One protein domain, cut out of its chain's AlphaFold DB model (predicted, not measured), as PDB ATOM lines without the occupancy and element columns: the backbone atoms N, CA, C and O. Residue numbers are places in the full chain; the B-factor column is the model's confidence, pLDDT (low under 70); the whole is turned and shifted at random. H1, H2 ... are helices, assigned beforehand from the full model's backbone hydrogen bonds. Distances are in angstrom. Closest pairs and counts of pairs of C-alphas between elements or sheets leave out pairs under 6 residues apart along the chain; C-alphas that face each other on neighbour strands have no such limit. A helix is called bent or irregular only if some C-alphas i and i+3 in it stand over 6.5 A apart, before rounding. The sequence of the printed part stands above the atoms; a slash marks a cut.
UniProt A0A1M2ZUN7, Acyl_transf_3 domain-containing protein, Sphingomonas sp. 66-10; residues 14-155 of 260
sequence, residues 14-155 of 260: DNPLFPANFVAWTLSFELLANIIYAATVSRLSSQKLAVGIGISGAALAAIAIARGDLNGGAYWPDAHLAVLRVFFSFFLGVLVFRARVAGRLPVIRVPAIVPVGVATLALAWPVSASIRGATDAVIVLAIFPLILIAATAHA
ATOM      1  N   ASP A  14      30.707  11.723 -14.029       62.84
ATOM      2  CA  ASP A  14      30.303  13.033 -13.539       62.84
ATOM      3  C   ASP A  14      31.052  14.147 -14.292       62.84
ATOM      4  O   ASP A  14      32.278  14.154 -14.394       62.84
ATOM      5  N   ASN A  15      30.292  15.113 -14.816       76.75
ATOM      6  CA  ASN A  15      30.783  16.360 -15.411       76.75
ATOM      7  C   ASN A  15      31.546  16.255 -16.767       76.75
ATOM      8  O   ASN A  15      32.702  16.689 -16.882       76.75
ATOM      9  N   PRO A  16      30.916  15.728 -17.839       83.38
ATOM     10  CA  PRO A  16      31.462  15.814 -19.194       83.38
ATOM     11  C   PRO A  16      31.429  17.259 -19.716       83.38
ATOM     12  O   PRO A  16      30.495  18.010 -19.436       83.38
ATOM     13  N   LEU A  17      32.404  17.632 -20.552       83.44
ATOM     14  CA  LEU A  17      32.415  18.946 -21.219       83.44
ATOM     15  C   LEU A  17      31.180  19.147 -22.115       83.44
ATOM     16  O   LEU A  17      30.648  20.250 -22.207       83.44
ATOM     17  N   PHE A  18      30.717  18.067 -22.754       83.69
ATOM     18  CA  PHE A  18      29.567  18.064 -23.662       83.69
ATOM     19  C   PHE A  18      28.578  16.953 -23.273       83.69
ATOM     20  O   PHE A  18      28.689  15.831 -23.771       83.69
ATOM     21  N   PRO A  19      27.587  17.238 -22.406       79.44
ATOM     22  CA  PRO A  19      26.657  16.223 -21.898       79.44
ATOM     23  C   PRO A  19      25.800  15.552 -22.978       79.44
ATOM     24  O   PRO A  19      25.526  14.359 -22.896       79.44
ATOM     25  N   ALA A  20      25.397  16.303 -24.010       74.88
ATOM     26  CA  ALA A  20      24.554  15.784 -25.091       74.88
ATOM     27  C   ALA A  20      25.293  14.797 -26.011       74.88
ATOM     28  O   ALA A  20      24.685  13.889 -26.573       74.88
ATOM     29  N   ASN A  21      26.604  14.977 -26.178       79.94
ATOM     30  CA  ASN A  21      27.456  14.038 -26.889       79.94
ATOM     31  C   ASN A  21      28.884  14.153 -26.363       79.94
ATOM     32  O   ASN A  21      29.608  15.085 -26.711       79.94
ATOM     33  N   PHE A  22      29.286  13.166 -25.569       77.69
ATOM     34  CA  PHE A  22      30.590  13.126 -24.923       77.69
ATOM     35  C   PHE A  22      31.755  13.334 -25.897       77.69
ATOM     36  O   PHE A  22      32.704  14.016 -25.537       77.69
ATOM     37  N   VAL A  23      31.693  12.813 -27.130       83.56
ATOM     38  CA  VAL A  23      32.792  12.966 -28.104       83.56
ATOM     39  C   VAL A  23      32.817  14.338 -28.784       83.56
ATOM     40  O   VAL A  23      33.774  14.653 -29.484       83.56
ATOM     41  N   ALA A  24      31.819  15.198 -28.586       86.19
ATOM     42  CA  ALA A  24      31.773  16.499 -29.254       86.19
ATOM     43  C   ALA A  24      32.907  17.448 -28.827       86.19
ATOM     44  O   ALA A  24      33.198  18.388 -29.565       86.19
ATOM     45  N   TRP A  25      33.583  17.178 -27.699       86.31
ATOM     46  CA  TRP A  25      34.651  18.034 -27.176       86.31
ATOM     47  C   TRP A  25      35.713  18.360 -28.224       86.31
ATOM     48  O   TRP A  25      35.961  19.538 -28.477       86.31
ATOM     49  N   THR A  26      36.274  17.353 -28.897       85.88
ATOM     50  CA  THR A  26      37.345  17.556 -29.880       85.88
ATOM     51  C   THR A  26      36.891  18.503 -30.984       85.88
ATOM     52  O   THR A  26      37.587  19.462 -31.293       85.88
ATOM     53  N   LEU A  27      35.679  18.299 -31.510       87.19
ATOM     54  CA  LEU A  27      35.145  19.090 -32.615       87.19
ATOM     55  C   LEU A  27      34.868  20.544 -32.216       87.19
ATOM     56  O   LEU A  27      35.110  21.467 -32.992       87.19
ATOM     57  N   SER A  28      34.378  20.766 -30.997       89.12
ATOM     58  CA  SER A  28      34.158  22.114 -30.472       89.12
ATOM     59  C   SER A  28      35.470  22.867 -30.258       89.12
ATOM     60  O   SER A  28      35.572  24.035 -30.636       89.12
ATOM     61  N   PHE A  29      36.493  22.206 -29.709       90.38
ATOM     62  CA  PHE A  29      37.820  22.807 -29.564       90.38
ATOM     63  C   PHE A  29      38.508  23.021 -30.918       90.38
ATOM     64  O   PHE A  29      39.175  24.035 -31.096       90.38
ATOM     65  N   GLU A  30      38.324  22.127 -31.891       89.88
ATOM     66  CA  GLU A  30      38.815  22.315 -33.260       89.88
ATOM     67  C   GLU A  30      38.143  23.507 -33.947       89.88
ATOM     68  O   GLU A  30      38.819  24.297 -34.606       89.88
ATOM     69  N   LEU A  31      36.831  23.691 -33.761       90.38
ATOM     70  CA  LEU A  31      36.120  24.866 -34.265       90.38
ATOM     71  C   LEU A  31      36.683  26.153 -33.649       90.38
ATOM     72  O   LEU A  31      36.951  27.112 -34.373       90.38
ATOM     73  N   LEU A  32      36.918  26.161 -32.335       89.88
ATOM     74  CA  LEU A  32      37.552  27.284 -31.645       89.88
ATOM     75  C   LEU A  32      38.972  27.544 -32.173       89.88
ATOM     76  O   LEU A  32      39.312  28.685 -32.483       89.88
ATOM     77  N   ALA A  33      39.784  26.496 -32.336       89.56
ATOM     78  CA  ALA A  33      41.130  26.595 -32.895       89.56
ATOM     79  C   ALA A  33      41.110  27.158 -34.324       89.56
ATOM     80  O   ALA A  33      41.960  27.974 -34.675       89.56
ATOM     81  N   ASN A  34      40.109  26.791 -35.127       89.75
ATOM     82  CA  ASN A  34      39.920  27.314 -36.474       89.75
ATOM     83  C   ASN A  34      39.525  28.802 -36.472       89.75
ATOM     84  O   ASN A  34      40.076  29.583 -37.246       89.75
ATOM     85  N   ILE A  35      38.646  29.232 -35.561       88.25
ATOM     86  CA  ILE A  35      38.308  30.656 -35.382       88.25
ATOM     87  C   ILE A  35      39.561  31.459 -35.002       88.25
ATOM     88  O   ILE A  35      39.861  32.475 -35.633       88.25
ATOM     89  N   ILE A  36      40.336  30.976 -34.026       87.19
ATOM     90  CA  ILE A  36      41.614  31.584 -33.616       87.19
ATOM     91  C   ILE A  36      42.599  31.612 -34.792       87.19
ATOM     92  O   ILE A  36      43.316  32.596 -35.006       87.19
ATOM     93  N   TYR A  37      42.625  30.544 -35.589       87.12
ATOM     94  CA  TYR A  37      43.469  30.471 -36.767       87.12
ATOM     95  C   TYR A  37      43.105  31.536 -37.798       87.12
ATOM     96  O   TYR A  37      43.984  32.285 -38.227       87.12
ATOM     97  N   ALA A  38      41.826  31.651 -38.152       85.81
ATOM     98  CA  ALA A  38      41.343  32.656 -39.089       85.81
ATOM     99  C   ALA A  38      41.646  34.082 -38.598       85.81
ATOM    100  O   ALA A  38      42.159  34.896 -39.369       85.81
ATOM    101  N   ALA A  39      41.405  34.357 -37.311       84.38
ATOM    102  CA  ALA A  39      41.562  35.680 -36.715       84.38
ATOM    103  C   ALA A  39      43.026  36.127 -36.554       84.38
ATOM    104  O   ALA A  39      43.329  37.307 -36.724       84.38
ATOM    105  N   THR A  40      43.944  35.219 -36.203       77.88
ATOM    106  CA  THR A  40      45.293  35.611 -35.750       77.88
ATOM    107  C   THR A  40      46.409  34.771 -36.365       77.88
ATOM    108  O   THR A  40      47.404  35.313 -36.850       77.88
ATOM    109  N   VAL A  41      46.273  33.443 -36.370       72.06
ATOM    110  CA  VAL A  41      47.390  32.541 -36.721       72.06
ATOM    111  C   VAL A  41      47.616  32.421 -38.230       72.06
ATOM    112  O   VAL A  41      48.722  32.095 -38.671       72.06
ATOM    113  N   SER A  42      46.627  32.790 -39.042       75.31
ATOM    114  CA  SER A  42      46.764  32.940 -40.492       75.31
ATOM    115  C   SER A  42      47.938  33.858 -40.872       75.31
ATOM    116  O   SER A  42      48.615  33.592 -41.864       75.31
ATOM    117  N   ARG A  43      48.264  34.847 -40.024       75.50
ATOM    118  CA  ARG A  43      49.353  35.823 -40.213       75.50
ATOM    119  C   ARG A  43      50.679  35.451 -39.531       75.50
ATOM    120  O   ARG A  43      51.680  36.133 -39.733       75.50
ATOM    121  N   LEU A  44      50.720  34.391 -38.719       83.12
ATOM    122  CA  LEU A  44      51.941  33.969 -38.020       83.12
ATOM    123  C   LEU A  44      52.924  33.274 -38.972       83.12
ATOM    124  O   LEU A  44      52.521  32.471 -39.816       83.12
ATOM    125  N   SER A  45      54.226  33.528 -38.800       88.81
ATOM    126  CA  SER A  45      55.275  32.815 -39.539       88.81
ATOM    127  C   SER A  45      55.347  31.343 -39.117       88.81
ATOM    128  O   SER A  45      55.042  30.989 -37.975       88.81
ATOM    129  N   SER A  46      55.792  30.466 -40.022       90.06
ATOM    130  CA  SER A  46      55.935  29.030 -39.727       90.06
ATOM    131  C   SER A  46      56.893  28.749 -38.563       90.06
ATOM    132  O   SER A  46      56.706  27.764 -37.861       90.06
ATOM    133  N   GLN A  47      57.878  29.622 -38.321       91.25
ATOM    134  CA  GLN A  47      58.794  29.504 -37.182       91.25
ATOM    135  C   GLN A  47      58.081  29.733 -35.845       91.25
ATOM    136  O   GLN A  47      58.180  28.899 -34.952       91.25
ATOM    137  N   LYS A  48      57.308  30.821 -35.714       92.38
ATOM    138  CA  LYS A  48      56.543  31.101 -34.485       92.38
ATOM    139  C   LYS A  48      55.513  30.006 -34.210       92.38
ATOM    140  O   LYS A  48      55.342  29.591 -33.068       92.38
ATOM    141  N   LEU A  49      54.877  29.505 -35.271       92.75
ATOM    142  CA  LEU A  49      53.957  28.377 -35.182       92.75
ATOM    143  C   LEU A  49      54.660  27.113 -34.663       92.75
ATOM    144  O   LEU A  49      54.151  26.465 -33.754       92.75
ATOM    145  N   ALA A  50      55.847  26.800 -35.192       94.44
ATOM    146  CA  ALA A  50      56.644  25.658 -34.751       94.44
ATOM    147  C   ALA A  50      57.048  25.757 -33.273       94.44
ATOM    148  O   ALA A  50      56.979  24.757 -32.565       94.44
ATOM    149  N   VAL A  51      57.402  26.953 -32.785       96.00
ATOM    150  CA  VAL A  51      57.697  27.177 -31.357       96.00
ATOM    151  C   VAL A  51      56.472  26.878 -30.492       96.00
ATOM    152  O   VAL A  51      56.583  26.130 -29.526       96.00
ATOM    153  N   GLY A  52      55.292  27.390 -30.860       94.75
ATOM    154  CA  GLY A  52      54.052  27.104 -30.129       94.75
ATOM    155  C   GLY A  52      53.711  25.611 -30.102       94.75
ATOM    156  O   GLY A  52      53.369  25.070 -29.052       94.75
ATOM    157  N   ILE A  53      53.859  24.924 -31.241       96.31
ATOM    158  CA  ILE A  53      53.680  23.466 -31.333       96.31
ATOM    159  C   ILE A  53      54.688  22.746 -30.430       96.31
ATOM    160  O   ILE A  53      54.301  21.822 -29.722       96.31
ATOM    161  N   GLY A  54      55.952  23.179 -30.415       97.31
ATOM    162  CA  GLY A  54      57.000  22.613 -29.566       97.31
ATOM    163  C   GLY A  54      56.692  22.746 -28.075       97.31
ATOM    164  O   GLY A  54      56.803  21.766 -27.345       97.31
ATOM    165  N   ILE A  55      56.220  23.916 -27.633       97.62
ATOM    166  CA  ILE A  55      55.788  24.143 -26.244       97.62
ATOM    167  C   ILE A  55      54.609  23.228 -25.895       97.62
ATOM    168  O   ILE A  55      54.635  22.546 -24.872       97.62
ATOM    169  N   SER A  56      53.596  23.162 -26.765       97.19
ATOM    170  CA  SER A  56      52.439  22.285 -26.564       97.19
ATOM    171  C   SER A  56      52.844  20.809 -26.518       97.19
ATOM    172  O   SER A  56      52.347  20.060 -25.684       97.19
ATOM    173  N   GLY A  57      53.772  20.387 -27.380       97.44
ATOM    174  CA  GLY A  57      54.307  19.027 -27.410       97.44
ATOM    175  C   GLY A  57      55.110  18.680 -26.156       97.44
ATOM    176  O   GLY A  57      54.929  17.601 -25.597       97.44
ATOM    177  N   ALA A  58      55.936  19.604 -25.660       97.62
ATOM    178  CA  ALA A  58      56.674  19.431 -24.410       97.62
ATOM    179  C   ALA A  58      55.730  19.320 -23.203       97.62
ATOM    180  O   ALA A  58      55.914  18.445 -22.359       97.62
ATOM    181  N   ALA A  59      54.679  20.144 -23.151       97.38
ATOM    182  CA  ALA A  59      53.652  20.052 -22.117       97.38
ATOM    183  C   ALA A  59      52.905  18.709 -22.170       97.38
ATOM    184  O   ALA A  59      52.692  18.084 -21.133       97.38
ATOM    185  N   LEU A  60      52.564  18.218 -23.369       97.31
ATOM    186  CA  LEU A  60      51.965  16.891 -23.542       97.31
ATOM    187  C   LEU A  60      52.902  15.775 -23.073       97.31
ATOM    188  O   LEU A  60      52.453  14.878 -22.367       97.31
ATOM    189  N   ALA A  61      54.191  15.835 -23.410       96.88
ATOM    190  CA  ALA A  61      55.172  14.859 -22.937       96.88
ATOM    191  C   ALA A  61      55.285  14.864 -21.404       96.88
ATOM    192  O   ALA A  61      55.274  13.803 -20.782       96.88
ATOM    193  N   ALA A  62      55.329  16.050 -20.790       96.44
ATOM    194  CA  ALA A  62      55.378  16.195 -19.339       96.44
ATOM    195  C   ALA A  62      54.137  15.597 -18.660       96.44
ATOM    196  O   ALA A  62      54.272  14.827 -17.711       96.44
ATOM    197  N   ILE A  63      52.935  15.882 -19.179       95.50
ATOM    198  CA  ILE A  63      51.685  15.302 -18.665       95.50
ATOM    199  C   ILE A  63      51.679  13.785 -18.846       95.50
ATOM    200  O   ILE A  63      51.302  13.073 -17.922       95.50
ATOM    201  N   ALA A  64      52.123  13.277 -19.996       95.25
ATOM    202  CA  ALA A  64      52.159  11.843 -20.254       95.25
ATOM    203  C   ALA A  64      53.033  11.102 -19.231       95.25
ATOM    204  O   ALA A  64      52.643  10.046 -18.738       95.25
ATOM    205  N   ILE A  65      54.189  11.672 -18.881       93.44
ATOM    206  CA  ILE A  65      55.110  11.103 -17.888       93.44
ATOM    207  C   ILE A  65      54.532  11.222 -16.474       93.44
ATOM    208  O   ILE A  65      54.576  10.256 -15.719       93.44
ATOM    209  N   ALA A  66      53.971  12.381 -16.117       93.25
ATOM    210  CA  ALA A  66      53.453  12.629 -14.774       93.25
ATOM    211  C   ALA A  66      52.160  11.854 -14.472       93.25
ATOM    212  O   ALA A  66      51.972  11.368 -13.360       93.25
ATOM    213  N   ARG A  67      51.260  11.749 -15.457       92.25
ATOM    214  CA  ARG A  67      49.937  11.124 -15.322       92.25
ATOM    215  C   ARG A  67      49.938   9.639 -15.680       92.25
ATOM    216  O   ARG A  67      49.074   8.907 -15.217       92.25
ATOM    217  N   GLY A  68      50.894   9.197 -16.498       91.75
ATOM    218  CA  GLY A  68      51.004   7.810 -16.949       91.75
ATOM    219  C   GLY A  68      50.162   7.463 -18.182       91.75
ATOM    220  O   GLY A  68      50.246   6.333 -18.651       91.75
ATOM    221  N   ASP A  69      49.397   8.404 -18.743       91.62
ATOM    222  CA  ASP A  69      48.684   8.267 -20.020       91.62
ATOM    223  C   ASP A  69      48.236   9.636 -20.570       91.62
ATOM    224  O   ASP A  69      48.179  10.638 -19.845       91.62
ATOM    225  N   LEU A  70      47.862   9.669 -21.853       92.31
ATOM    226  CA  LEU A  70      47.228  10.822 -22.511       92.31
ATOM    227  C   LEU A  70      45.739  10.595 -22.823       92.31
ATOM    228  O   LEU A  70      45.142  11.314 -23.634       92.31
ATOM    229  N   ASN A  71      45.113   9.606 -22.187       88.00
ATOM    230  CA  ASN A  71      43.697   9.306 -22.335       88.00
ATOM    231  C   ASN A  71      42.846  10.268 -21.491       88.00
ATOM    232  O   ASN A  71      42.426   9.963 -20.379       88.00
ATOM    233  N   GLY A  72      42.644  11.485 -21.983       86.00
ATOM    234  CA  GLY A  72      41.832  12.499 -21.311       86.00
ATOM    235  C   GLY A  72      41.519  13.687 -22.214       86.00
ATOM    236  O   GLY A  72      41.983  13.753 -23.355       86.00
ATOM    237  N   GLY A  73      40.721  14.621 -21.705       86.31
ATOM    238  CA  GLY A  73      40.319  15.843 -22.417       86.31
ATOM    239  C   GLY A  73      38.819  15.982 -22.662       86.31
ATOM    240  O   GLY A  73      38.361  17.016 -23.128       86.31
ATOM    241  N   ALA A  74      38.036  14.964 -22.319       85.25
ATOM    242  CA  ALA A  74      36.593  14.974 -22.537       85.25
ATOM    243  C   ALA A  74      35.774  15.421 -21.305       85.25
ATOM    244  O   ALA A  74      34.560  15.615 -21.385       85.25
ATOM    245  N   TYR A  75      36.454  15.636 -20.176       86.75
ATOM    246  CA  TYR A  75      35.873  16.054 -18.900       86.75
ATOM    247  C   TYR A  75      36.508  17.360 -18.433       86.75
ATOM    248  O   TYR A  75      37.658  17.647 -18.774       86.75
ATOM    249  N   TRP A  76      35.787  18.120 -17.610       86.25
ATOM    250  CA  TRP A  76      36.276  19.392 -17.072       86.25
ATOM    251  C   TRP A  76      37.640  19.310 -16.366       86.25
ATOM    252  O   TRP A  76      38.478  20.164 -16.661       86.25
ATOM    253  N   PRO A  77      37.928  18.297 -15.519       87.88
ATOM    254  CA  PRO A  77      39.242  18.179 -14.876       87.88
ATOM    255  C   PRO A  77      40.404  18.086 -15.875       87.88
ATOM    256  O   PRO A  77      41.488  18.612 -15.633       87.88
ATOM    257  N   ASP A  78      40.150  17.495 -17.043       88.12
ATOM    258  CA  ASP A  78      41.141  17.278 -18.094       88.12
ATOM    259  C   ASP A  78      41.056  18.315 -19.229       88.12
ATOM    260  O   ASP A  78      41.700  18.150 -20.266       88.12
ATOM    261  N   ALA A  79      40.287  19.400 -19.084       89.25
ATOM    262  CA  ALA A  79      40.106  20.384 -20.158       89.25
ATOM    263  C   ALA A  79      41.439  21.000 -20.634       89.25
ATOM    264  O   ALA A  79      41.623  21.269 -21.820       89.25
ATOM    265  N   HIS A  80      42.407  21.155 -19.728       91.44
ATOM    266  CA  HIS A  80      43.763  21.602 -20.052       91.44
ATOM    267  C   HIS A  80      44.470  20.652 -21.040       91.44
ATOM    268  O   HIS A  80      45.100  21.100 -21.999       91.44
ATOM    269  N   LEU A  81      44.309  19.338 -20.858       93.19
ATOM    270  CA  LEU A  81      44.837  18.324 -21.765       93.19
ATOM    271  C   LEU A  81      44.136  18.392 -23.128       93.19
ATOM    272  O   LEU A  81      44.797  18.267 -24.158       93.19
ATOM    273  N   ALA A  82      42.825  18.652 -23.153       92.12
ATOM    274  CA  ALA A  82      42.065  18.852 -24.388       92.12
ATOM    275  C   ALA A  82      42.649  19.993 -25.232       92.12
ATOM    276  O   ALA A  82      42.952  19.809 -26.413       92.12
ATOM    277  N   VAL A  83      42.872  21.149 -24.599       93.06
ATOM    278  CA  VAL A  83      43.429  22.343 -25.243       93.06
ATOM    279  C   VAL A  83      44.816  22.055 -25.811       93.06
ATOM    280  O   VAL A  83      45.056  22.342 -26.981       93.06
ATOM    281  N   LEU A  84      45.710  21.439 -25.032       95.06
ATOM    282  CA  LEU A  84      47.065  21.109 -25.487       95.06
ATOM    283  C   LEU A  84      47.060  20.115 -26.654       95.06
ATOM    284  O   LEU A  84      47.801  20.288 -27.621       95.06
ATOM    285  N   ARG A  85      46.209  19.083 -26.600       94.31
ATOM    286  CA  ARG A  85      46.098  18.077 -27.668       94.31
ATOM    287  C   ARG A  85      45.571  18.686 -28.962       94.31
ATOM    288  O   ARG A  85      46.137  18.428 -30.027       94.31
ATOM    289  N   VAL A  86      44.517  19.497 -28.880       94.56
ATOM    290  CA  VAL A  86      43.913  20.145 -30.050       94.56
ATOM    291  C   VAL A  86      44.857  21.192 -30.625       94.56
ATOM    292  O   VAL A  86      45.094  21.184 -31.828       94.56
ATOM    293  N   PHE A  87      45.471  22.029 -29.785       94.38
ATOM    294  CA  PHE A  87      46.454  23.013 -30.233       94.38
ATOM    295  C   PHE A  87      47.615  22.331 -30.970       94.38
ATOM    296  O   PHE A  87      47.904  22.676 -32.115       94.38
ATOM    297  N   PHE A  88      48.246  21.327 -30.351       95.88
ATOM    298  CA  PHE A  88      49.355  20.594 -30.962       95.88
ATOM    299  C   PHE A  88      48.960  19.997 -32.317       95.88
ATOM    300  O   PHE A  88      49.591  20.297 -33.328       95.88
ATOM    301  N   SER A  89      47.905  19.181 -32.352       95.19
ATOM    302  CA  SER A  89      47.520  18.428 -33.552       95.19
ATOM    303  C   SER A  89      47.011  19.324 -34.685       95.19
ATOM    304  O   SER A  89      47.444  19.164 -35.831       95.19
ATOM    305  N   PHE A  90      46.166  20.311 -34.379       94.50
ATOM    306  CA  PHE A  90      45.612  21.234 -35.367       94.50
ATOM    307  C   PHE A  90      46.715  22.068 -36.026       94.50
ATOM    308  O   PHE A  90      46.849  22.092 -37.254       94.50
ATOM    309  N   PHE A  91      47.556  22.726 -35.222       94.56
ATOM    310  CA  PHE A  91      48.598  23.601 -35.757       94.56
ATOM    311  C   PHE A  91      49.749  22.825 -36.395       94.56
ATOM    312  O   PHE A  91      50.327  23.309 -37.371       94.56
ATOM    313  N   LEU A  92      50.042  21.607 -35.933       96.00
ATOM    314  CA  LEU A  92      50.946  20.702 -36.637       96.00
ATOM    315  C   LEU A  92      50.419  20.372 -38.037       96.00
ATOM    316  O   LEU A  92      51.182  20.443 -39.000       96.00
ATOM    317  N   GLY A  93      49.121  20.091 -38.180       94.31
ATOM    318  CA  GLY A  93      48.486  19.896 -39.485       94.31
ATOM    319  C   GLY A  93      48.649  21.111 -40.405       94.31
ATOM    320  O   GLY A  93      49.057  20.969 -41.560       94.31
ATOM    321  N   VAL A  94      48.433  22.321 -39.879       93.06
ATOM    322  CA  VAL A  94      48.669  23.581 -40.609       93.06
ATOM    323  C   VAL A  94      50.138  23.730 -41.021       93.06
ATOM    324  O   VAL A  94      50.425  24.137 -42.151       93.06
ATOM    325  N   LEU A  95      51.084  23.406 -40.135       94.38
ATOM    326  CA  LEU A  95      52.516  23.483 -40.425       94.38
ATOM    327  C   LEU A  95      52.919  22.494 -41.524       94.38
ATOM    328  O   LEU A  95      53.622  22.882 -42.458       94.38
ATOM    329  N   VAL A  96      52.432  21.251 -41.453       94.62
ATOM    330  CA  VAL A  96      52.636  20.216 -42.477       94.62
ATOM    331  C   VAL A  96      52.064  20.676 -43.818       94.62
ATOM    332  O   VAL A  96      52.749  20.579 -44.835       94.62
ATOM    333  N   PHE A  97      50.857  21.250 -43.832       92.25
ATOM    334  CA  PHE A  97      50.256  21.813 -45.042       92.25
ATOM    335  C   PHE A  97      51.121  22.926 -45.650       92.25
ATOM    336  O   PHE A  97      51.463  22.865 -46.831       92.25
ATOM    337  N   ARG A  98      51.549  23.908 -44.845       92.00
ATOM    338  CA  ARG A  98      52.431  24.998 -45.300       92.00
ATOM    339  C   ARG A  98      53.759  24.471 -45.841       92.00
ATOM    340  O   ARG A  98      54.222  24.934 -46.878       92.00
ATOM    341  N   ALA A  99      54.362  23.497 -45.163       93.00
ATOM    342  CA  ALA A  99      55.611  22.879 -45.595       93.00
ATOM    343  C   ALA A  99      55.442  22.093 -46.906       93.00
ATOM    344  O   ALA A  99      56.322  22.153 -47.764       93.00
ATOM    345  N   ARG A 100      54.304  21.415 -47.099       91.19
ATOM    346  CA  ARG A 100      53.972  20.707 -48.343       91.19
ATOM    347  C   ARG A 100      53.806  21.670 -49.513       91.19
ATOM    348  O   ARG A 100      54.415  21.447 -50.553       91.19
ATOM    349  N   VAL A 101      53.020  22.735 -49.340       90.62
ATOM    350  CA  VAL A 101      52.801  23.760 -50.378       90.62
ATOM    351  C   VAL A 101      54.113  24.460 -50.743       90.62
ATOM    352  O   VAL A 101      54.357  24.728 -51.912       90.62
ATOM    353  N   ALA A 102      54.993  24.682 -49.766       91.62
ATOM    354  CA  ALA A 102      56.321  25.250 -49.985       91.62
ATOM    355  C   ALA A 102      57.355  24.256 -50.560       91.62
ATOM    356  O   ALA A 102      58.530  24.607 -50.651       91.62
ATOM    357  N   GLY A 103      56.973  23.013 -50.880       90.75
ATOM    358  CA  GLY A 103      57.884  22.000 -51.429       90.75
ATOM    359  C   GLY A 103      58.960  21.497 -50.457       90.75
ATOM    360  O   GLY A 103      59.940  20.900 -50.885       90.75
ATOM    361  N   ARG A 104      58.802  21.724 -49.146       91.44
ATOM    362  CA  ARG A 104      59.799  21.383 -48.110       91.44
ATOM    363  C   ARG A 104      59.663  19.969 -47.549       91.44
ATOM    364  O   ARG A 104      60.494  19.554 -46.750       91.44
ATOM    365  N   LEU A 105      58.599  19.250 -47.906       90.88
ATOM    366  CA  LEU A 105      58.363  17.883 -47.443       90.88
ATOM    367  C   LEU A 105      58.654  16.867 -48.551       90.88
ATOM    368  O   LEU A 105      58.206  17.071 -49.683       90.88
ATOM    369  N   PRO A 106      59.307  15.736 -48.226       86.00
ATOM    370  CA  PRO A 106      59.629  14.708 -49.204       86.00
ATOM    371  C   PRO A 106      58.364  14.049 -49.759       86.00
ATOM    372  O   PRO A 106      57.345  13.912 -49.069       86.00
ATOM    373  N   VAL A 107      58.439  13.602 -51.011       82.75
ATOM    374  CA  VAL A 107      57.404  12.757 -51.615       82.75
ATOM    375  C   VAL A 107      57.671  11.315 -51.197       82.75
ATOM    376  O   VAL A 107      58.553  10.652 -51.732       82.75
ATOM    377  N   ILE A 108      56.903  10.838 -50.223       84.44
ATOM    378  CA  ILE A 108      56.966   9.460 -49.738       84.44
ATOM    379  C   ILE A 108      55.950   8.634 -50.530       84.44
ATOM    380  O   ILE A 108      54.767   8.965 -50.561       84.44
ATOM    381  N   ARG A 109      56.401   7.560 -51.184       82.44
ATOM    382  CA  ARG A 109      55.533   6.621 -51.908       82.44
ATOM    383  C   ARG A 109      55.399   5.337 -51.103       82.44
ATOM    384  O   ARG A 109      56.137   4.384 -51.327       82.44
ATOM    385  N   VAL A 110      54.466   5.329 -50.158       85.62
ATOM    386  CA  VAL A 110      54.089   4.122 -49.415       85.62
ATOM    387  C   VAL A 110      52.648   3.738 -49.758       85.62
ATOM    388  O   VAL A 110      51.809   4.629 -49.907       85.62
ATOM    389  N   PRO A 111      52.330   2.439 -49.902       86.94
ATOM    390  CA  PRO A 111      50.949   1.991 -50.048       86.94
ATOM    391  C   PRO A 111      50.092   2.472 -48.872       86.94
ATOM    392  O   PRO A 111      50.545   2.412 -47.732       86.94
ATOM    393  N   ALA A 112      48.845   2.886 -49.122       84.38
ATOM    394  CA  ALA A 112      47.950   3.425 -48.086       84.38
ATOM    395  C   ALA A 112      47.699   2.454 -46.914       84.38
ATOM    396  O   ALA A 112      47.439   2.887 -45.794       84.38
ATOM    397  N   ILE A 113      47.843   1.145 -47.143       89.06
ATOM    398  CA  ILE A 113      47.735   0.133 -46.089       89.06
ATOM    399  C   ILE A 113      48.832   0.261 -45.022       89.06
ATOM    400  O   ILE A 113      48.612  -0.127 -43.883       89.06
ATOM    401  N   VAL A 114      49.993   0.840 -45.351       92.06
ATOM    402  CA  VAL A 114      51.105   1.018 -44.407       92.06
ATOM    403  C   VAL A 114      50.742   2.008 -43.293       92.06
ATOM    404  O   VAL A 114      50.732   1.587 -42.139       92.06
ATOM    405  N   PRO A 115      50.392   3.286 -43.562       92.06
ATOM    406  CA  PRO A 115      49.981   4.205 -42.501       92.06
ATOM    407  C   PRO A 115      48.740   3.717 -41.743       92.06
ATOM    408  O   PRO A 115      48.671   3.903 -40.532       92.06
ATOM    409  N   VAL A 116      47.799   3.042 -42.418       91.44
ATOM    410  CA  VAL A 116      46.633   2.421 -41.762       91.44
ATOM    411  C   VAL A 116      47.063   1.312 -40.800       91.44
ATOM    412  O   VAL A 116      46.604   1.280 -39.660       91.44
ATOM    413  N   GLY A 117      47.971   0.431 -41.218       94.75
ATOM    414  CA  GLY A 117      48.507  -0.644 -40.387       94.75
ATOM    415  C   GLY A 117      49.277  -0.109 -39.182       94.75
ATOM    416  O   GLY A 117      49.033  -0.549 -38.064       94.75
ATOM    417  N   VAL A 118      50.135   0.899 -39.378       95.75
ATOM    418  CA  VAL A 118      50.872   1.543 -38.278       95.75
ATOM    419  C   VAL A 118      49.914   2.232 -37.305       95.75
ATOM    420  O   VAL A 118      50.066   2.059 -36.101       95.75
ATOM    421  N   ALA A 119      48.900   2.955 -37.793       94.38
ATOM    422  CA  ALA A 119      47.877   3.554 -36.933       94.38
ATOM    423  C   ALA A 119      47.108   2.489 -36.139       94.38
ATOM    424  O   ALA A 119      46.901   2.640 -34.938       94.38
ATOM    425  N   THR A 120      46.729   1.392 -36.795       94.62
ATOM    426  CA  THR A 120      46.019   0.273 -36.162       94.62
ATOM    427  C   THR A 120      46.866  -0.354 -35.060       94.62
ATOM    428  O   THR A 120      46.377  -0.537 -33.951       94.62
ATOM    429  N   LEU A 121      48.145  -0.627 -35.328       94.81
ATOM    430  CA  LEU A 121      49.071  -1.154 -34.327       94.81
ATOM    431  C   LEU A 121      49.266  -0.166 -33.176       94.81
ATOM    432  O   LEU A 121      49.153  -0.562 -32.025       94.81
ATOM    433  N   ALA A 122      49.478   1.119 -33.462       93.69
ATOM    434  CA  ALA A 122      49.635   2.141 -32.429       93.69
ATOM    435  C   ALA A 122      48.411   2.237 -31.496       93.69
ATOM    436  O   ALA A 122      48.569   2.501 -30.310       93.69
ATOM    437  N   LEU A 123      47.201   2.009 -32.015       90.31
ATOM    438  CA  LEU A 123      45.959   2.089 -31.242       90.31
ATOM    439  C   LEU A 123      45.573   0.777 -30.542       90.31
ATOM    440  O   LEU A 123      44.946   0.823 -29.486       90.31
ATOM    441  N   ALA A 124      45.894  -0.376 -31.132       91.00
ATOM    442  CA  ALA A 124      45.430  -1.683 -30.663       91.00
ATOM    443  C   ALA A 124      46.492  -2.484 -29.898       91.00
ATOM    444  O   ALA A 124      46.153  -3.491 -29.272       91.00
ATOM    445  N   TRP A 125      47.765  -2.085 -29.954       90.69
ATOM    446  CA  TRP A 125      48.830  -2.810 -29.271       90.69
ATOM    447  C   TRP A 125      48.630  -2.762 -27.748       90.69
ATOM    448  O   TRP A 125      48.447  -1.678 -27.188       90.69
ATOM    449  N   PRO A 126      48.669  -3.909 -27.045       90.00
ATOM    450  CA  PRO A 126      48.551  -3.927 -25.596       90.00
ATOM    451  C   PRO A 126      49.819  -3.346 -24.961       90.00
ATOM    452  O   PRO A 126      50.926  -3.841 -25.170       90.00
ATOM    453  N   VAL A 127      49.654  -2.296 -24.160       91.56
ATOM    454  CA  VAL A 127      50.745  -1.592 -23.473       91.56
ATOM    455  C   VAL A 127      50.521  -1.683 -21.967       91.56
ATOM    456  O   VAL A 127      49.410  -1.446 -21.489       91.56
ATOM    457  N   SER A 128      51.559  -2.030 -21.201       92.00
ATOM    458  CA  SER A 128      51.460  -2.067 -19.740       92.00
ATOM    459  C   SER A 128      51.321  -0.658 -19.161       92.00
ATOM    460  O   SER A 128      51.882   0.306 -19.682       92.00
ATOM    461  N   ALA A 129      50.616  -0.537 -18.034       90.12
ATOM    462  CA  ALA A 129      50.375   0.754 -17.384       90.12
ATOM    463  C   ALA A 129      51.673   1.510 -17.031       90.12
ATOM    464  O   ALA A 129      51.699   2.733 -17.086       90.12
ATOM    465  N   SER A 130      52.762   0.792 -16.734       91.44
ATOM    466  CA  SER A 130      54.055   1.379 -16.356       91.44
ATOM    467  C   SER A 130      54.746   2.174 -17.467       91.44
ATOM    468  O   SER A 130      55.482   3.107 -17.167       91.44
ATOM    469  N   ILE A 131      54.527   1.817 -18.736       94.25
ATOM    470  CA  ILE A 131      55.132   2.509 -19.891       94.25
ATOM    471  C   ILE A 131      54.099   3.269 -20.728       94.25
ATOM    472  O   ILE A 131      54.474   3.952 -21.680       94.25
ATOM    473  N   ARG A 132      52.810   3.182 -20.371       94.12
ATOM    474  CA  ARG A 132      51.689   3.735 -21.143       94.12
ATOM    475  C   ARG A 132      51.879   5.213 -21.470       94.12
ATOM    476  O   ARG A 132      51.692   5.591 -22.621       94.12
ATOM    477  N   GLY A 133      52.310   6.018 -20.504       94.38
ATOM    478  CA  GLY A 133      52.533   7.451 -20.687       94.38
ATOM    479  C   GLY A 133      53.603   7.744 -21.733       94.38
ATOM    480  O   GLY A 133      53.373   8.499 -22.676       94.38
ATOM    481  N   ALA A 134      54.755   7.080 -21.629       95.25
ATOM    482  CA  ALA A 134      55.827   7.218 -22.612       95.25
ATOM    483  C   ALA A 134      55.382   6.735 -24.002       95.25
ATOM    484  O   ALA A 134      55.642   7.404 -25.003       95.25
ATOM    485  N   THR A 135      54.669   5.609 -24.073       95.38
ATOM    486  CA  THR A 135      54.141   5.079 -25.333       95.38
ATOM    487  C   THR A 135      53.135   6.036 -25.973       95.38
ATOM    488  O   THR A 135      53.259   6.332 -27.160       95.38
ATOM    489  N   ASP A 136      52.203   6.594 -25.201       95.31
ATOM    490  CA  ASP A 136      51.238   7.589 -25.679       95.31
ATOM    491  C   ASP A 136      51.927   8.849 -26.195       95.31
ATOM    492  O   ASP A 136      51.568   9.353 -27.260       95.31
ATOM    493  N   ALA A 137      52.940   9.344 -25.478       96.44
ATOM    494  CA  ALA A 137      53.716  10.499 -25.909       96.44
ATOM    495  C   ALA A 137      54.415  10.234 -27.249       96.44
ATOM    496  O   ALA A 137      54.314  11.053 -28.158       96.44
ATOM    497  N   VAL A 138      55.064   9.078 -27.417       96.94
ATOM    498  CA  VAL A 138      55.703   8.698 -28.690       96.94
ATOM    499  C   VAL A 138      54.670   8.586 -29.811       96.94
ATOM    500  O   VAL A 138      54.896   9.080 -30.919       96.94
ATOM    501  N   ILE A 139      53.516   7.978 -29.535       96.56
ATOM    502  CA  ILE A 139      52.456   7.824 -30.531       96.56
ATOM    503  C   ILE A 139      51.941   9.193 -30.989       96.56
ATOM    504  O   ILE A 139      51.889   9.467 -32.189       96.56
ATOM    505  N   VAL A 140      51.600  10.068 -30.043       96.00
ATOM    506  CA  VAL A 140      50.996  11.377 -30.317       96.00
ATOM    507  C   VAL A 140      52.003  12.360 -30.915       96.00
ATOM    508  O   VAL A 140      51.659  13.082 -31.848       96.00
ATOM    509  N   LEU A 141      53.236  12.400 -30.403       97.38
ATOM    510  CA  LEU A 141      54.234  13.412 -30.763       97.38
ATOM    511  C   LEU A 141      55.129  13.006 -31.937       97.38
ATOM    512  O   LEU A 141      55.755  13.880 -32.534       97.38
ATOM    513  N   ALA A 142      55.189  11.716 -32.288       96.75
ATOM    514  CA  ALA A 142      56.030  11.226 -33.379       96.75
ATOM    515  C   ALA A 142      55.266  10.358 -34.388       96.75
ATOM    516  O   ALA A 142      55.218  10.702 -35.569       96.75
ATOM    517  N   ILE A 143      54.633   9.263 -33.957       96.75
ATOM    518  CA  ILE A 143      54.054   8.277 -34.891       96.75
ATOM    519  C   ILE A 143      52.899   8.876 -35.706       96.75
ATOM    520  O   ILE A 143      52.918   8.792 -36.935       96.75
ATOM    521  N   PHE A 144      51.919   9.525 -35.072       96.06
ATOM    522  CA  PHE A 144      50.810  10.170 -35.789       96.06
ATOM    523  C   PHE A 144      51.258  11.312 -36.716       96.06
ATOM    524  O   PHE A 144      50.806  11.336 -37.864       96.06
ATOM    525  N   PRO A 145      52.173  12.213 -36.312       95.94
ATOM    526  CA  PRO A 145      52.788  13.178 -37.225       95.94
ATOM    527  C   PRO A 145      53.431  12.543 -38.465       95.94
ATOM    528  O   PRO A 145      53.229  13.022 -39.582       95.94
ATOM    529  N   LEU A 146      54.178  11.448 -38.295       94.56
ATOM    530  CA  LEU A 146      54.814  10.736 -39.407       94.56
ATOM    531  C   LEU A 146      53.778  10.083 -40.328       94.56
ATOM    532  O   LEU A 146      53.887  10.196 -41.550       94.56
ATOM    533  N   ILE A 147      52.740   9.469 -39.752       94.19
ATOM    534  CA  ILE A 147      51.597   8.931 -40.500       94.19
ATOM    535  C   ILE A 147      50.930  10.038 -41.316       94.19
ATOM    536  O   ILE A 147      50.677   9.838 -42.502       94.19
ATOM    537  N   LEU A 148      50.692  11.213 -40.727       93.06
ATOM    538  CA  LEU A 148      50.095  12.359 -41.413       93.06
ATOM    539  C   LEU A 148      50.951  12.809 -42.607       93.06
ATOM    540  O   LEU A 148      50.430  13.031 -43.703       93.06
ATOM    541  N   ILE A 149      52.270  12.922 -42.432       92.94
ATOM    542  CA  ILE A 149      53.190  13.311 -43.511       92.94
ATOM    543  C   ILE A 149      53.194  12.262 -44.632       92.94
ATOM    544  O   ILE A 149      53.175  12.637 -45.807       92.94
ATOM    545  N   ALA A 150      53.191  10.972 -44.293       90.62
ATOM    546  CA  ALA A 150      53.164   9.882 -45.266       90.62
ATOM    547  C   ALA A 150      51.822   9.803 -46.014       90.62
ATOM    548  O   ALA A 150      51.804   9.736 -47.242       90.62
ATOM    549  N   ALA A 151      50.696   9.883 -45.299       87.38
ATOM    550  CA  ALA A 151      49.351   9.792 -45.868       87.38
ATOM    551  C   ALA A 151      49.009  10.979 -46.785       87.38
ATOM    552  O   ALA A 151      48.275  10.828 -47.758       87.38
ATOM    553  N   THR A 152      49.581  12.157 -46.521       86.31
ATOM    554  CA  THR A 152      49.379  13.364 -47.344       86.31
ATOM    555  C   THR A 152      50.359  13.486 -48.515       86.31
ATOM    556  O   THR A 152      50.280  14.452 -49.274       86.31
ATOM    557  N   ALA A 153      51.302  12.549 -48.675       82.88
ATOM    558  CA  ALA A 153      52.390  12.683 -49.637       82.88
ATOM    559  C   ALA A 153      51.939  12.548 -51.097       82.88
ATOM    560  O   ALA A 153      52.416  13.335 -51.908       82.88
ATOM    561  N   HIS A 154      51.047  11.604 -51.435       71.69
ATOM    562  CA  HIS A 154      50.368  11.493 -52.739       71.69
ATOM    563  C   HIS A 154      49.293  10.389 -52.713       71.69
ATOM    564  O   HIS A 154      49.606   9.223 -52.496       71.69
ATOM    565  N   ALA A 155      48.044  10.741 -53.024       64.94
ATOM    566  CA  ALA A 155      46.940   9.793 -53.187       64.94
ATOM    567  C   ALA A 155      46.686   9.506 -54.690       64.94
ATOM    568  O   ALA A 155      46.388  10.453 -55.440       64.94
TER     569      ALA A 155
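What this domain is: This is residues 14 to 155 of the 260 residues of the protein "Acyl_transf_3 domain-containing protein" of Sphingomonas sp. 66-10 (UniProt A0A1M2ZUN7). A long helix, H3, runs through the middle, with H1 crossing one side of it and H2 folded against another as a helical hairpin. The bent helix H5 packs with its first arm on the end of H2, and H4 lies beside H5, farthest from H1. The printed part has 142 residues with five named helices, H1 to H5 in chain order, and no named strand; the class is all helix. It is compact, with a radius of gyration of the C-alphas of 16.1 A and spans of 47 by 39 by 29 A.

Where its parts are: H1 is residues 24 to 39, 22.8 A long, from C-alpha 24 at (31.773, 16.499, -29.254). H2 is residues 46 to 67, 30.9 A. H3 is residues 76 to 101, 37.4 A, and irregular: C-alphas 77 and 80 are 7.7 A apart. H4 is residues 113 to 124, 15.7 A. H5, residues 132 to 151, was assigned as one helix by its hydrogen bonds but is bent, with C-alphas 141 and 144 6.9 A apart; its arms are H5a, residues 132 to 141, 13.9 A, and H5b, residues 144 to 151, 10.2 A, ending at C-alpha 151 (49.351, 9.792, -45.868).

How they stand to each other: The packing is part aligned, part crossed, with shallow and steep tilts. H1 touches residues 82 to 90 of H3, closest at the C-alphas of Glu 30 and Val 86, 6.4 A, at a steep tilt of 51 degrees. H2 touches H3, closest C-alphas Ile 53 and Phe 88, 5.2 A, opposite ways at 36 degrees, only just steep. Residues 57 to 67 of H2 touch H5a, closest C-alphas Ala 64 and Gly 133, 4.4 A. Residues 115 to 119 of H4 touch H5b, closest C-alphas Pro 115 and Ile 147, 5.4 A. H1 and H4 are apart. Every O i to N i+4 pair is within hydrogen-bond range in H1, H2, H4, H5a and H5b; in H3, 20 of 22 are.

The domain as a whole: The C-alphas farthest apart, Asp 14 and Gly 103, are 47.7 A apart. The printed part has no cut; the link from H3 to H4, 11 residues, is long. Residues 14 and 155 have pLDDT under 70.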